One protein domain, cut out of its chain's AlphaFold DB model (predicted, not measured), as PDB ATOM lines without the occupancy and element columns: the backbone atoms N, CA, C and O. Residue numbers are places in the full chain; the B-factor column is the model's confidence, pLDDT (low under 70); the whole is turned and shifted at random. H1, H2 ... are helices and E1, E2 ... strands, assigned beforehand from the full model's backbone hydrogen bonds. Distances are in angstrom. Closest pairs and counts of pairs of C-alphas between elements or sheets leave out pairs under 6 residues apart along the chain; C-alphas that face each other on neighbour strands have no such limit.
ATOM      1  N   GLY A 208     -13.336  -7.489  21.127       88.38
ATOM      2  CA  GLY A 208     -13.591  -8.135  19.847       88.38
ATOM      3  C   GLY A 208     -12.292  -8.279  19.054       88.38
ATOM      4  O   GLY A 208     -11.551  -7.311  18.869       88.38
ATOM      5  N   LEU A 209     -12.014  -9.502  18.613       94.50
ATOM      6  CA  LEU A 209     -10.998  -9.778  17.607       94.50
ATOM      7  C   LEU A 209     -11.479  -9.208  16.266       94.50
ATOM      8  O   LEU A 209     -12.591  -9.500  15.830       94.50
ATOM      9  N   MET A 210     -10.650  -8.386  15.632       94.25
ATOM     10  CA  MET A 210     -10.932  -7.735  14.359       94.25
ATOM     11  C   MET A 210      -9.806  -8.027  13.370       94.25
ATOM     12  O   MET A 210      -8.639  -8.131  13.752       94.25
ATOM     13  N   ASP A 211     -10.165  -8.171  12.098       94.44
ATOM     14  CA  ASP A 211      -9.198  -8.288  11.011       94.44
ATOM     15  C   ASP A 211      -8.431  -6.964  10.866       94.44
ATOM     16  O   ASP A 211      -9.036  -5.893  10.767       94.44
ATOM     17  N   MET A 212      -7.100  -7.024  10.838       91.12
ATOM     18  CA  MET A 212      -6.246  -5.854  10.612       91.12
ATOM     19  C   MET A 212      -6.399  -5.276   9.196       91.12
ATOM     20  O   MET A 212      -5.951  -4.158   8.932       91.12
ATOM     21  N   GLY A 213      -7.019  -6.025   8.279       93.44
ATOM     22  CA  GLY A 213      -7.321  -5.597   6.920       93.44
ATOM     23  C   GLY A 213      -6.100  -5.536   6.010       93.44
ATOM     24  O   GLY A 213      -6.080  -4.705   5.104       93.44
ATOM     25  N   CYS A 214      -5.080  -6.359   6.271       95.31
ATOM     26  CA  CYS A 214      -3.897  -6.527   5.425       95.31
ATOM     27  C   CYS A 214      -3.836  -7.946   4.828       95.31
ATOM     28  O   CYS A 214      -4.633  -8.812   5.166       95.31
ATOM     29  N   GLY A 215      -2.861  -8.219   3.953       95.56
ATOM     30  CA  GLY A 215      -2.685  -9.533   3.312       95.56
ATOM     31  C   GLY A 215      -2.106 -10.645   4.202       95.56
ATOM     32  O   GLY A 215      -1.700 -11.682   3.677       95.56
ATOM     33  N   CYS A 216      -1.999 -10.435   5.520       96.75
ATOM     34  CA  CYS A 216      -1.525 -11.472   6.443       96.75
ATOM     35  C   CYS A 216      -2.541 -12.620   6.539       96.75
ATOM     36  O   CYS A 216      -3.731 -12.433   6.299       96.75
ATOM     37  N   LYS A 217      -2.077 -13.830   6.877       95.94
ATOM     38  CA  LYS A 217      -2.927 -15.025   7.014       95.94
ATOM     39  C   LYS A 217      -2.830 -15.603   8.427       95.94
ATOM     40  O   LYS A 217      -1.793 -15.496   9.080       95.94
ATOM     41  N   GLY A 218      -3.902 -16.267   8.859       94.88
ATOM     42  CA  GLY A 218      -3.979 -16.926  10.165       94.88
ATOM     43  C   GLY A 218      -4.048 -15.932  11.324       94.88
ATOM     44  O   GLY A 218      -4.583 -14.838  11.176       94.88
ATOM     45  N   ASP A 219      -3.468 -16.303  12.464       94.12
ATOM     46  CA  ASP A 219      -3.572 -15.543  13.720       94.12
ATOM     47  C   ASP A 219      -2.920 -14.155  13.651       94.12
ATOM     48  O   ASP A 219      -3.258 -13.265  14.421       94.12
ATOM     49  N   THR A 220      -2.015 -13.937  12.693       92.38
ATOM     50  CA  THR A 220      -1.405 -12.618  12.462       92.38
ATOM     51  C   THR A 220      -2.328 -11.643  11.740       92.38
ATOM     52  O   THR A 220      -2.039 -10.454  11.731       92.38
ATOM     53  N   ALA A 221      -3.425 -12.115  11.137       95.38
ATOM     54  CA  ALA A 221      -4.399 -11.261  10.461       95.38
ATOM     55  C   ALA A 221      -5.424 -10.654  11.429       95.38
ATOM     56  O   ALA A 221      -6.112  -9.705  11.069       95.38
ATOM     57  N   VAL A 222      -5.531 -11.176  12.656       96.06
ATOM     58  CA  VAL A 222      -6.605 -10.831  13.588       96.06
ATOM     59  C   VAL A 222      -6.019 -10.395  14.925       96.06
ATOM     60  O   VAL A 222      -5.189 -11.082  15.509       96.06
ATOM     61  N   ALA A 223      -6.469  -9.260  15.448       95.50
ATOM     62  CA  ALA A 223      -6.050  -8.768  16.755       95.50
ATOM     63  C   ALA A 223      -7.199  -8.034  17.449       95.50
ATOM     64  O   ALA A 223      -8.192  -7.669  16.825       95.50
ATOM     65  N   HIS A 224      -7.091  -7.813  18.759       95.19
ATOM     66  CA  HIS A 224      -8.069  -6.976  19.448       95.19
ATOM     67  C   HIS A 224      -8.016  -5.553  18.900       95.19
ATOM     68  O   HIS A 224      -6.931  -5.028  18.643       95.19
ATOM     69  N   TYR A 225      -9.169  -4.898  18.811       93.38
ATOM     70  CA  TYR A 225      -9.256  -3.531  18.303       93.38
ATOM     71  C   TYR A 225      -8.297  -2.556  19.018       93.38
ATOM     72  O   TYR A 225      -7.576  -1.791  18.378       93.38
ATOM     73  N   CYS A 226      -8.182  -2.648  20.347       92.44
ATOM     74  CA  CYS A 226      -7.240  -1.835  21.123       92.44
ATOM     75  C   CYS A 226      -5.762  -2.123  20.786       92.44
ATOM     76  O   CYS A 226      -4.940  -1.205  20.763       92.44
ATOM     77  N   CYS A 227      -5.416  -3.378  20.484       93.38
ATOM     78  CA  CYS A 227      -4.075  -3.758  20.046       93.38
ATOM     79  C   CYS A 227      -3.767  -3.190  18.658       93.38
ATOM     80  O   CYS A 227      -2.663  -2.700  18.438       93.38
ATOM     81  N   ILE A 228      -4.751  -3.207  17.758       92.12
ATOM     82  CA  ILE A 228      -4.639  -2.663  16.402       92.12
ATOM     83  C   ILE A 228      -4.375  -1.152  16.444       92.12
ATOM     84  O   ILE A 228      -3.446  -0.675  15.793       92.12
ATOM     85  N   LEU A 229      -5.121  -0.406  17.263       91.75
ATOM     86  CA  LEU A 229      -4.925   1.039  17.416       91.75
ATOM     87  C   LEU A 229      -3.568   1.382  18.041       91.75
ATOM     88  O   LEU A 229      -2.852   2.244  17.535       91.75
ATOM     89  N   LYS A 230      -3.159   0.658  19.088       92.25
ATOM     90  CA  LYS A 230      -1.838   0.849  19.709       92.25
ATOM     91  C   LYS A 230      -0.698   0.563  18.734       92.25
ATOM     92  O   LYS A 230       0.306   1.272  18.726       92.25
ATOM     93  N   TRP A 231      -0.846  -0.481  17.921       91.38
ATOM     94  CA  TRP A 231       0.105  -0.810  16.870       91.38
ATOM     95  C   TRP A 231       0.161   0.320  15.828       91.38
ATOM     96  O   TRP A 231       1.244   0.802  15.503       91.38
ATOM     97  N   ARG A 232      -0.994   0.831  15.382       91.44
ATOM     98  CA  ARG A 232      -1.089   1.906  14.380       91.44
ATOM     99  C   ARG A 232      -0.408   3.202  14.822       91.44
ATOM    100  O   ARG A 232       0.254   3.833  14.008       91.44
ATOM    101  N   LEU A 233      -0.517   3.560  16.101       91.56
ATOM    102  CA  LEU A 233       0.148   4.742  16.660       91.56
ATOM    103  C   LEU A 233       1.679   4.636  16.651       91.56
ATOM    104  O   LEU A 233       2.361   5.641  16.491       91.56
ATOM    105  N   ARG A 234       2.229   3.426  16.802       92.06
ATOM    106  CA  ARG A 234       3.683   3.192  16.723       92.06
ATOM    107  C   ARG A 234       4.184   3.095  15.287       92.06
ATOM    108  O   ARG A 234       5.351   3.364  15.026       92.06
ATOM    109  N   HIS A 235       3.299   2.718  14.370       91.38
ATOM    110  CA  HIS A 235       3.614   2.470  12.973       91.38
ATOM    111  C   HIS A 235       2.721   3.344  12.076       91.38
ATOM    112  O   HIS A 235       1.691   2.885  11.558       91.38
ATOM    113  N   PRO A 236       3.113   4.617  11.856       87.81
ATOM    114  CA  PRO A 236       2.303   5.580  11.109       87.81
ATOM    115  C   PRO A 236       2.149   5.211   9.625       87.81
ATOM    116  O   PRO A 236       1.226   5.684   8.961       87.81
ATOM    117  N   LYS A 237       2.980   4.303   9.095       91.81
ATOM    118  CA  LYS A 237       2.832   3.770   7.735       91.81
ATOM    119  C   LYS A 237       1.529   2.984   7.596       91.81
ATOM    120  O   LYS A 237       1.213   2.139   8.429       91.81
ATOM    121  N   THR A 238       0.755   3.253   6.548       90.12
ATOM    122  CA  THR A 238      -0.510   2.551   6.246       90.12
ATOM    123  C   THR A 238      -0.290   1.088   5.853       90.12
ATOM    124  O   THR A 238      -1.188   0.261   6.012       90.12
ATOM    125  N   GLU A 239       0.926   0.741   5.437       95.19
ATOM    126  CA  GLU A 239       1.328  -0.598   5.013       95.19
ATOM    127  C   GLU A 239       1.701  -1.510   6.187       95.19
ATOM    128  O   GLU A 239       2.337  -1.111   7.167       95.19
ATOM    129  N   CYS A 240       1.290  -2.771   6.098       94.75
ATOM    130  CA  CYS A 240       1.674  -3.797   7.053       94.75
ATOM    131  C   CYS A 240       3.156  -4.154   6.902       94.75
ATOM    132  O   CYS A 240       3.596  -4.529   5.824       94.75
ATOM    133  N   GLU A 241       3.914  -4.132   7.997       94.44
ATOM    134  CA  GLU A 241       5.353  -4.441   7.972       94.44
ATOM    135  C   GLU A 241       5.656  -5.919   7.698       94.44
ATOM    136  O   GLU A 241       6.764  -6.260   7.297       94.44
ATOM    137  N   ILE A 242       4.672  -6.799   7.895       94.19
ATOM    138  CA  ILE A 242       4.828  -8.243   7.690       94.19
ATOM    139  C   ILE A 242       4.610  -8.601   6.215       94.19
ATOM    140  O   ILE A 242       5.395  -9.351   5.643       94.19
ATOM    141  N   CYS A 243       3.538  -8.092   5.598       95.62
ATOM    142  CA  CYS A 243       3.148  -8.476   4.236       95.62
ATOM    143  C   CYS A 243       3.291  -7.369   3.181       95.62
ATOM    144  O   CYS A 243       3.029  -7.624   2.010       95.62
ATOM    145  N   GLY A 244       3.644  -6.142   3.568       95.56
ATOM    146  CA  GLY A 244       3.765  -4.985   2.671       95.56
ATOM    147  C   GLY A 244       2.443  -4.473   2.088       95.56
ATOM    148  O   GLY A 244       2.437  -3.501   1.347       95.56
ATOM    149  N   CYS A 245       1.307  -5.107   2.391       94.81
ATOM    150  CA  CYS A 245       0.009  -4.674   1.875       94.81
ATOM    151  C   CYS A 245      -0.548  -3.490   2.672       94.81
ATOM    152  O   CYS A 245      -0.435  -3.445   3.901       94.81
ATOM    153  N   GLU A 246      -1.239  -2.589   1.977       92.81
ATOM    154  CA  GLU A 246      -2.009  -1.504   2.584       92.81
ATOM    155  C   GLU A 246      -3.144  -2.049   3.466       92.81
ATOM    156  O   GLU A 246      -3.862  -2.980   3.084       92.81
ATOM    157  N   ARG A 247      -3.303  -1.471   4.661       89.88
ATOM    158  CA  ARG A 247      -4.403  -1.800   5.572       89.88
ATOM    159  C   ARG A 247      -5.669  -1.044   5.217       89.88
ATOM    160  O   ARG A 247      -5.654   0.179   5.145       89.88
ATOM    161  N   LYS A 248      -6.786  -1.763   5.124       90.31
ATOM    162  CA  LYS A 248      -8.087  -1.172   4.762       90.31
ATOM    163  C   LYS A 248      -9.042  -0.948   5.935       90.31
ATOM    164  O   LYS A 248     -10.048  -0.273   5.759       90.31
ATOM    165  N   ASN A 249      -8.758  -1.523   7.105       85.31
ATOM    166  CA  ASN A 249      -9.757  -1.660   8.173       85.31
ATOM    167  C   ASN A 249      -9.566  -0.713   9.371       85.31
ATOM    168  O   ASN A 249     -10.325  -0.789  10.328       85.31
ATOM    169  N   ILE A 250      -8.562   0.172   9.332       87.06
ATOM    170  CA  ILE A 250      -8.323   1.188  10.370       87.06
ATOM    171  C   ILE A 250      -8.469   2.548   9.709       87.06
ATOM    172  O   ILE A 250      -7.673   2.890   8.832       87.06
ATOM    173  N   ARG A 251      -9.473   3.323  10.109       86.12
ATOM    174  CA  ARG A 251      -9.669   4.668   9.573       86.12
ATOM    175  C   ARG A 251      -8.797   5.652  10.349       86.12
ATOM    176  O   ARG A 251      -8.511   5.459  11.527       86.12
ATOM    177  N   GLU A 252      -8.403   6.747   9.709       84.06
ATOM    178  CA  GLU A 252      -7.639   7.813  10.380       84.06
ATOM    179  C   GLU A 252      -8.406   8.419  11.564       84.06
ATOM    180  O   GLU A 252      -7.811   8.699  12.602       84.06
ATOM    181  N   VAL A 253      -9.740   8.488  11.461       84.38
ATOM    182  CA  VAL A 253     -10.624   8.947  12.549       84.38
ATOM    183  C   VAL A 253     -10.525   8.087  13.811       84.38
ATOM    184  O   VAL A 253     -10.775   8.573  14.910       84.38
ATOM    185  N   ASP A 254     -10.136   6.815  13.678       81.31
ATOM    186  CA  ASP A 254      -9.967   5.925  14.825       81.31
ATOM    187  C   ASP A 254      -8.665   6.236  15.583       81.31
ATOM    188  O   ASP A 254      -8.541   5.923  16.766       81.31
ATOM    189  N   CYS A 255      -7.691   6.856  14.908       77.75
ATOM    190  CA  CYS A 255      -6.384   7.204  15.468       77.75
ATOM    191  C   CYS A 255      -6.406   8.561  16.180       77.75
ATOM    192  O   CYS A 255      -5.778   8.709  17.228       77.75
ATOM    193  N   GLU A 256      -7.157   9.525  15.644       76.81
ATOM    194  CA  GLU A 256      -7.342  10.855  16.242       76.81
ATOM    195  C   GLU A 256      -7.899  10.756  17.671       76.81
ATOM    196  O   GLU A 256      -7.460  11.455  18.583       76.81
ATOM    197  N   TYR A 257      -8.782   9.783  17.901       62.59
ATOM    198  CA  TYR A 257      -9.460   9.592  19.178       62.59
ATOM    199  C   TYR A 257      -8.576   9.001  20.292       62.59
ATOM    200  O   TYR A 257      -8.877   9.158  21.471       62.59
ATOM    201  N   VAL A 258      -7.475   8.323  19.946       61.00
ATOM    202  CA  VAL A 258      -6.547   7.740  20.940       61.00
ATOM    203  C   VAL A 258      -5.479   8.752  21.372       61.00
ATOM    204  O   VAL A 258      -4.903   8.621  22.453       61.00
ATOM    205  N   SER A 259      -5.226   9.778  20.556       55.38
ATOM    206  CA  SER A 259      -4.151  10.745  20.786       55.38
ATOM    207  C   SER A 259      -4.466  11.800  21.850       55.38
ATOM    208  O   SER A 259      -3.534  12.441  22.328       55.38
ATOM    209  N   LEU A 260      -5.737  12.011  22.208       51.41
ATOM    210  CA  LEU A 260      -6.119  13.162  23.034       51.41
ATOM    211  C   LEU A 260      -5.914  12.963  24.541       51.41
ATOM    212  O   LEU A 260      -5.621  13.939  25.214       51.41
ATOM    213  N   ASP A 261      -5.958  11.733  25.065       46.47
ATOM    214  CA  ASP A 261      -5.950  11.546  26.528       46.47
ATOM    215  C   ASP A 261      -5.003  10.462  27.057       46.47
ATOM    216  O   ASP A 261      -4.881  10.296  28.269       46.47
ATOM    217  N   GLY A 262      -4.410   9.614  26.204       49.75
ATOM    218  CA  GLY A 262      -3.779   8.364  26.672       49.75
ATOM    219  C   GLY A 262      -4.749   7.418  27.415       49.75
ATOM    220  O   GLY A 262      -4.365   6.330  27.848       49.75
ATOM    221  N   VAL A 263      -6.019   7.815  27.522       48.75
ATOM    222  CA  VAL A 263      -7.150   7.117  28.109       48.75
ATOM    223  C   VAL A 263      -8.114   6.827  26.970       48.75
ATOM    224  O   VAL A 263      -8.482   7.701  26.192       48.75
ATOM    225  N   PHE A 264      -8.516   5.567  26.858       46.06
ATOM    226  CA  PHE A 264      -9.463   5.109  25.851       46.06
ATOM    227  C   PHE A 264     -10.853   5.688  26.172       46.06
ATOM    228  O   PHE A 264     -11.617   5.089  26.933       46.06
ATOM    229  N   GLN A 265     -11.197   6.863  25.642       43.06
ATOM    230  CA  GLN A 265     -12.587   7.316  25.687       43.06
ATOM    231  C   GLN A 265     -13.427   6.446  24.731       43.06
ATOM    232  O   GLN A 265     -12.937   5.931  23.722       43.06
ATOM    233  N   ARG A 266     -14.704   6.205  25.053       42.94
ATOM    234  CA  ARG A 266     -15.628   5.491  24.154       42.94
ATOM    235  C   ARG A 266     -16.155   6.460  23.097       42.94
ATOM    236  O   ARG A 266     -16.811   7.432  23.450       42.94
ATOM    237  N   SER A 267     -15.964   6.126  21.822       40.34
ATOM    238  CA  SER A 267     -16.611   6.826  20.706       40.34
ATOM    239  C   SER A 267     -18.149   6.742  20.806       40.34
ATOM    240  O   SER A 267     -18.681   5.633  20.930       40.34
ATOM    241  N   PRO A 268     -18.880   7.869  20.694       46.16
ATOM    242  CA  PRO A 268     -20.336   7.876  20.520       46.16
ATOM    243  C   PRO A 268     -20.780   7.217  19.204       46.16
ATOM    244  O   PRO A 268     -21.840   6.600  19.151       46.16
ATOM    245  N   ASP A 269     -19.949   7.280  18.159       43.50
ATOM    246  CA  ASP A 269     -20.256   6.741  16.828       43.50
ATOM    247  C   ASP A 269     -19.977   5.242  16.692       43.50
ATOM    248  O   ASP A 269     -20.538   4.591  15.805       43.50
ATOM    249  N   ALA A 270     -19.203   4.648  17.607       41.28
ATOM    250  CA  ALA A 270     -19.142   3.194  17.732       41.28
ATOM    251  C   ALA A 270     -20.553   2.613  17.939       41.28
ATOM    252  O   ALA A 270     -20.887   1.587  17.354       41.28
ATOM    253  N   ALA A 271     -21.436   3.316  18.661       40.28
ATOM    254  CA  ALA A 271     -22.819   2.890  18.879       40.28
ATOM    255  C   ALA A 271     -23.625   2.725  17.576       40.28
ATOM    256  O   ALA A 271     -24.537   1.899  17.522       40.28
ATOM    257  N   LYS A 272     -23.255   3.435  16.501       40.81
ATOM    258  CA  LYS A 272     -23.905   3.326  15.186       40.81
ATOM    259  C   LYS A 272     -23.573   2.015  14.467       40.81
ATOM    260  O   LYS A 272     -24.410   1.504  13.732       40.81
ATOM    261  N   TRP A 273     -22.401   1.439  14.732       33.78
ATOM    262  CA  TRP A 273     -22.019   0.102  14.256       33.78
ATOM    263  C   TRP A 273     -22.646  -1.021  15.095       33.78
ATOM    264  O   TRP A 273     -22.701  -2.163  14.647       33.78
ATOM    265  N   PHE A 274     -23.168  -0.690  16.283       35.66
ATOM    266  CA  PHE A 274     -23.751  -1.642  17.233       35.66
ATOM    267  C   PHE A 274     -25.272  -1.510  17.424       35.66
ATOM    268  O   PHE A 274     -25.849  -2.278  18.187       35.66
ATOM    269  N   GLY A 275     -25.940  -0.592  16.717       28.50
ATOM    270  CA  GLY A 275     -27.404  -0.539  16.638       28.50
ATOM    271  C   GLY A 275     -28.134  -0.189  17.942       28.50
ATOM    272  O   GLY A 275     -29.221  -0.715  18.165       28.50
TER     273      GLY A 275
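AT A GLANCE: This is residues 208 to 275 of the 286 residues of the protein "RING-CH-type domain-containing protein" of Trifolium subterraneum (UniProt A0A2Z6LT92). A small body is built round one helix, H2, with a two-stranded ribbon of E1 and E2 at its beginning, the short helix H3 packed on it, and long loops making up much of the rest. A loosely placed tail after H3 ends in H4, and its residues 268 to 275 stick out from the body. The printed part has 68 residues, with named elements in the order E1, H1, E2, H2, H3, H4: four helices and two strands, the sheet being E1 - E2, antiparallel. The class is mostly helix, though under half of the residues, 30 of the 68, are in named elements. The whole is compact, with a radius of gyration of the C-alphas of 12.4 A and spans of 32 by 26 by 16 A.

HOW THE PARTS SIT: Start at E1, residues 209 to 211, and look for its antiparallel neighbour E2, residues 222 to 224; their directions stand at 135 degrees. Check N 210 and O 223, 2.8 A apart, and N 223 and O 210, 3.0 A apart, both within hydrogen-bond range. Between the strands in the chain you find H1, residues 218 to 221, whose Ala 221 has its C-alpha 5.7 A from that of Asp 211, the closest C-alphas of H1 and E1. After E2 a tight link leads to H2, residues 225 to 234; the closest C-alphas of E1 and H2 are those of Met 210 and Tyr 225, 6.0 A apart. Go on to H3, residues 252 to 256, which touches H2, the closest C-alphas being those of Leu 229 and Cys 255, 6.6 A apart. At H4, residues 270 to 274, you find a helix that is apart from H2 and H3. In H2, H3 and H4 every O i to N i+4 pair is within hydrogen-bond range, while H1 is too short for such a pair.

IN THESE COORDINATES: Find C-alpha 209 at (-10.998, -9.778, 17.607), where E1 begins; it is 7.0 A long, and E2 is 7.2 A. H1 is 5.7 A long. H2 runs 14.7 A, from C-alpha 225 at (-9.256, -3.531, 18.303) to C-alpha 234 at (3.683, 3.192, 16.723). H3 is 6.6 A long, and H4, 6.7 A, ends with C-alpha 274 at (-23.751, -1.642, 17.233).

THE WHOLE: The C-alphas farthest apart are those of Gly 244 and Gly 275, at 34.4 A. The printed part has no cut. The links from H2 to H3, residues 235 to 251, and from H3 to H4, residues 257 to 269, are long. In the B-factor column the mean pLDDT of the printed part is 78.6; look at residues 257 to 275, which are under 70, with H4 at a mean of 38.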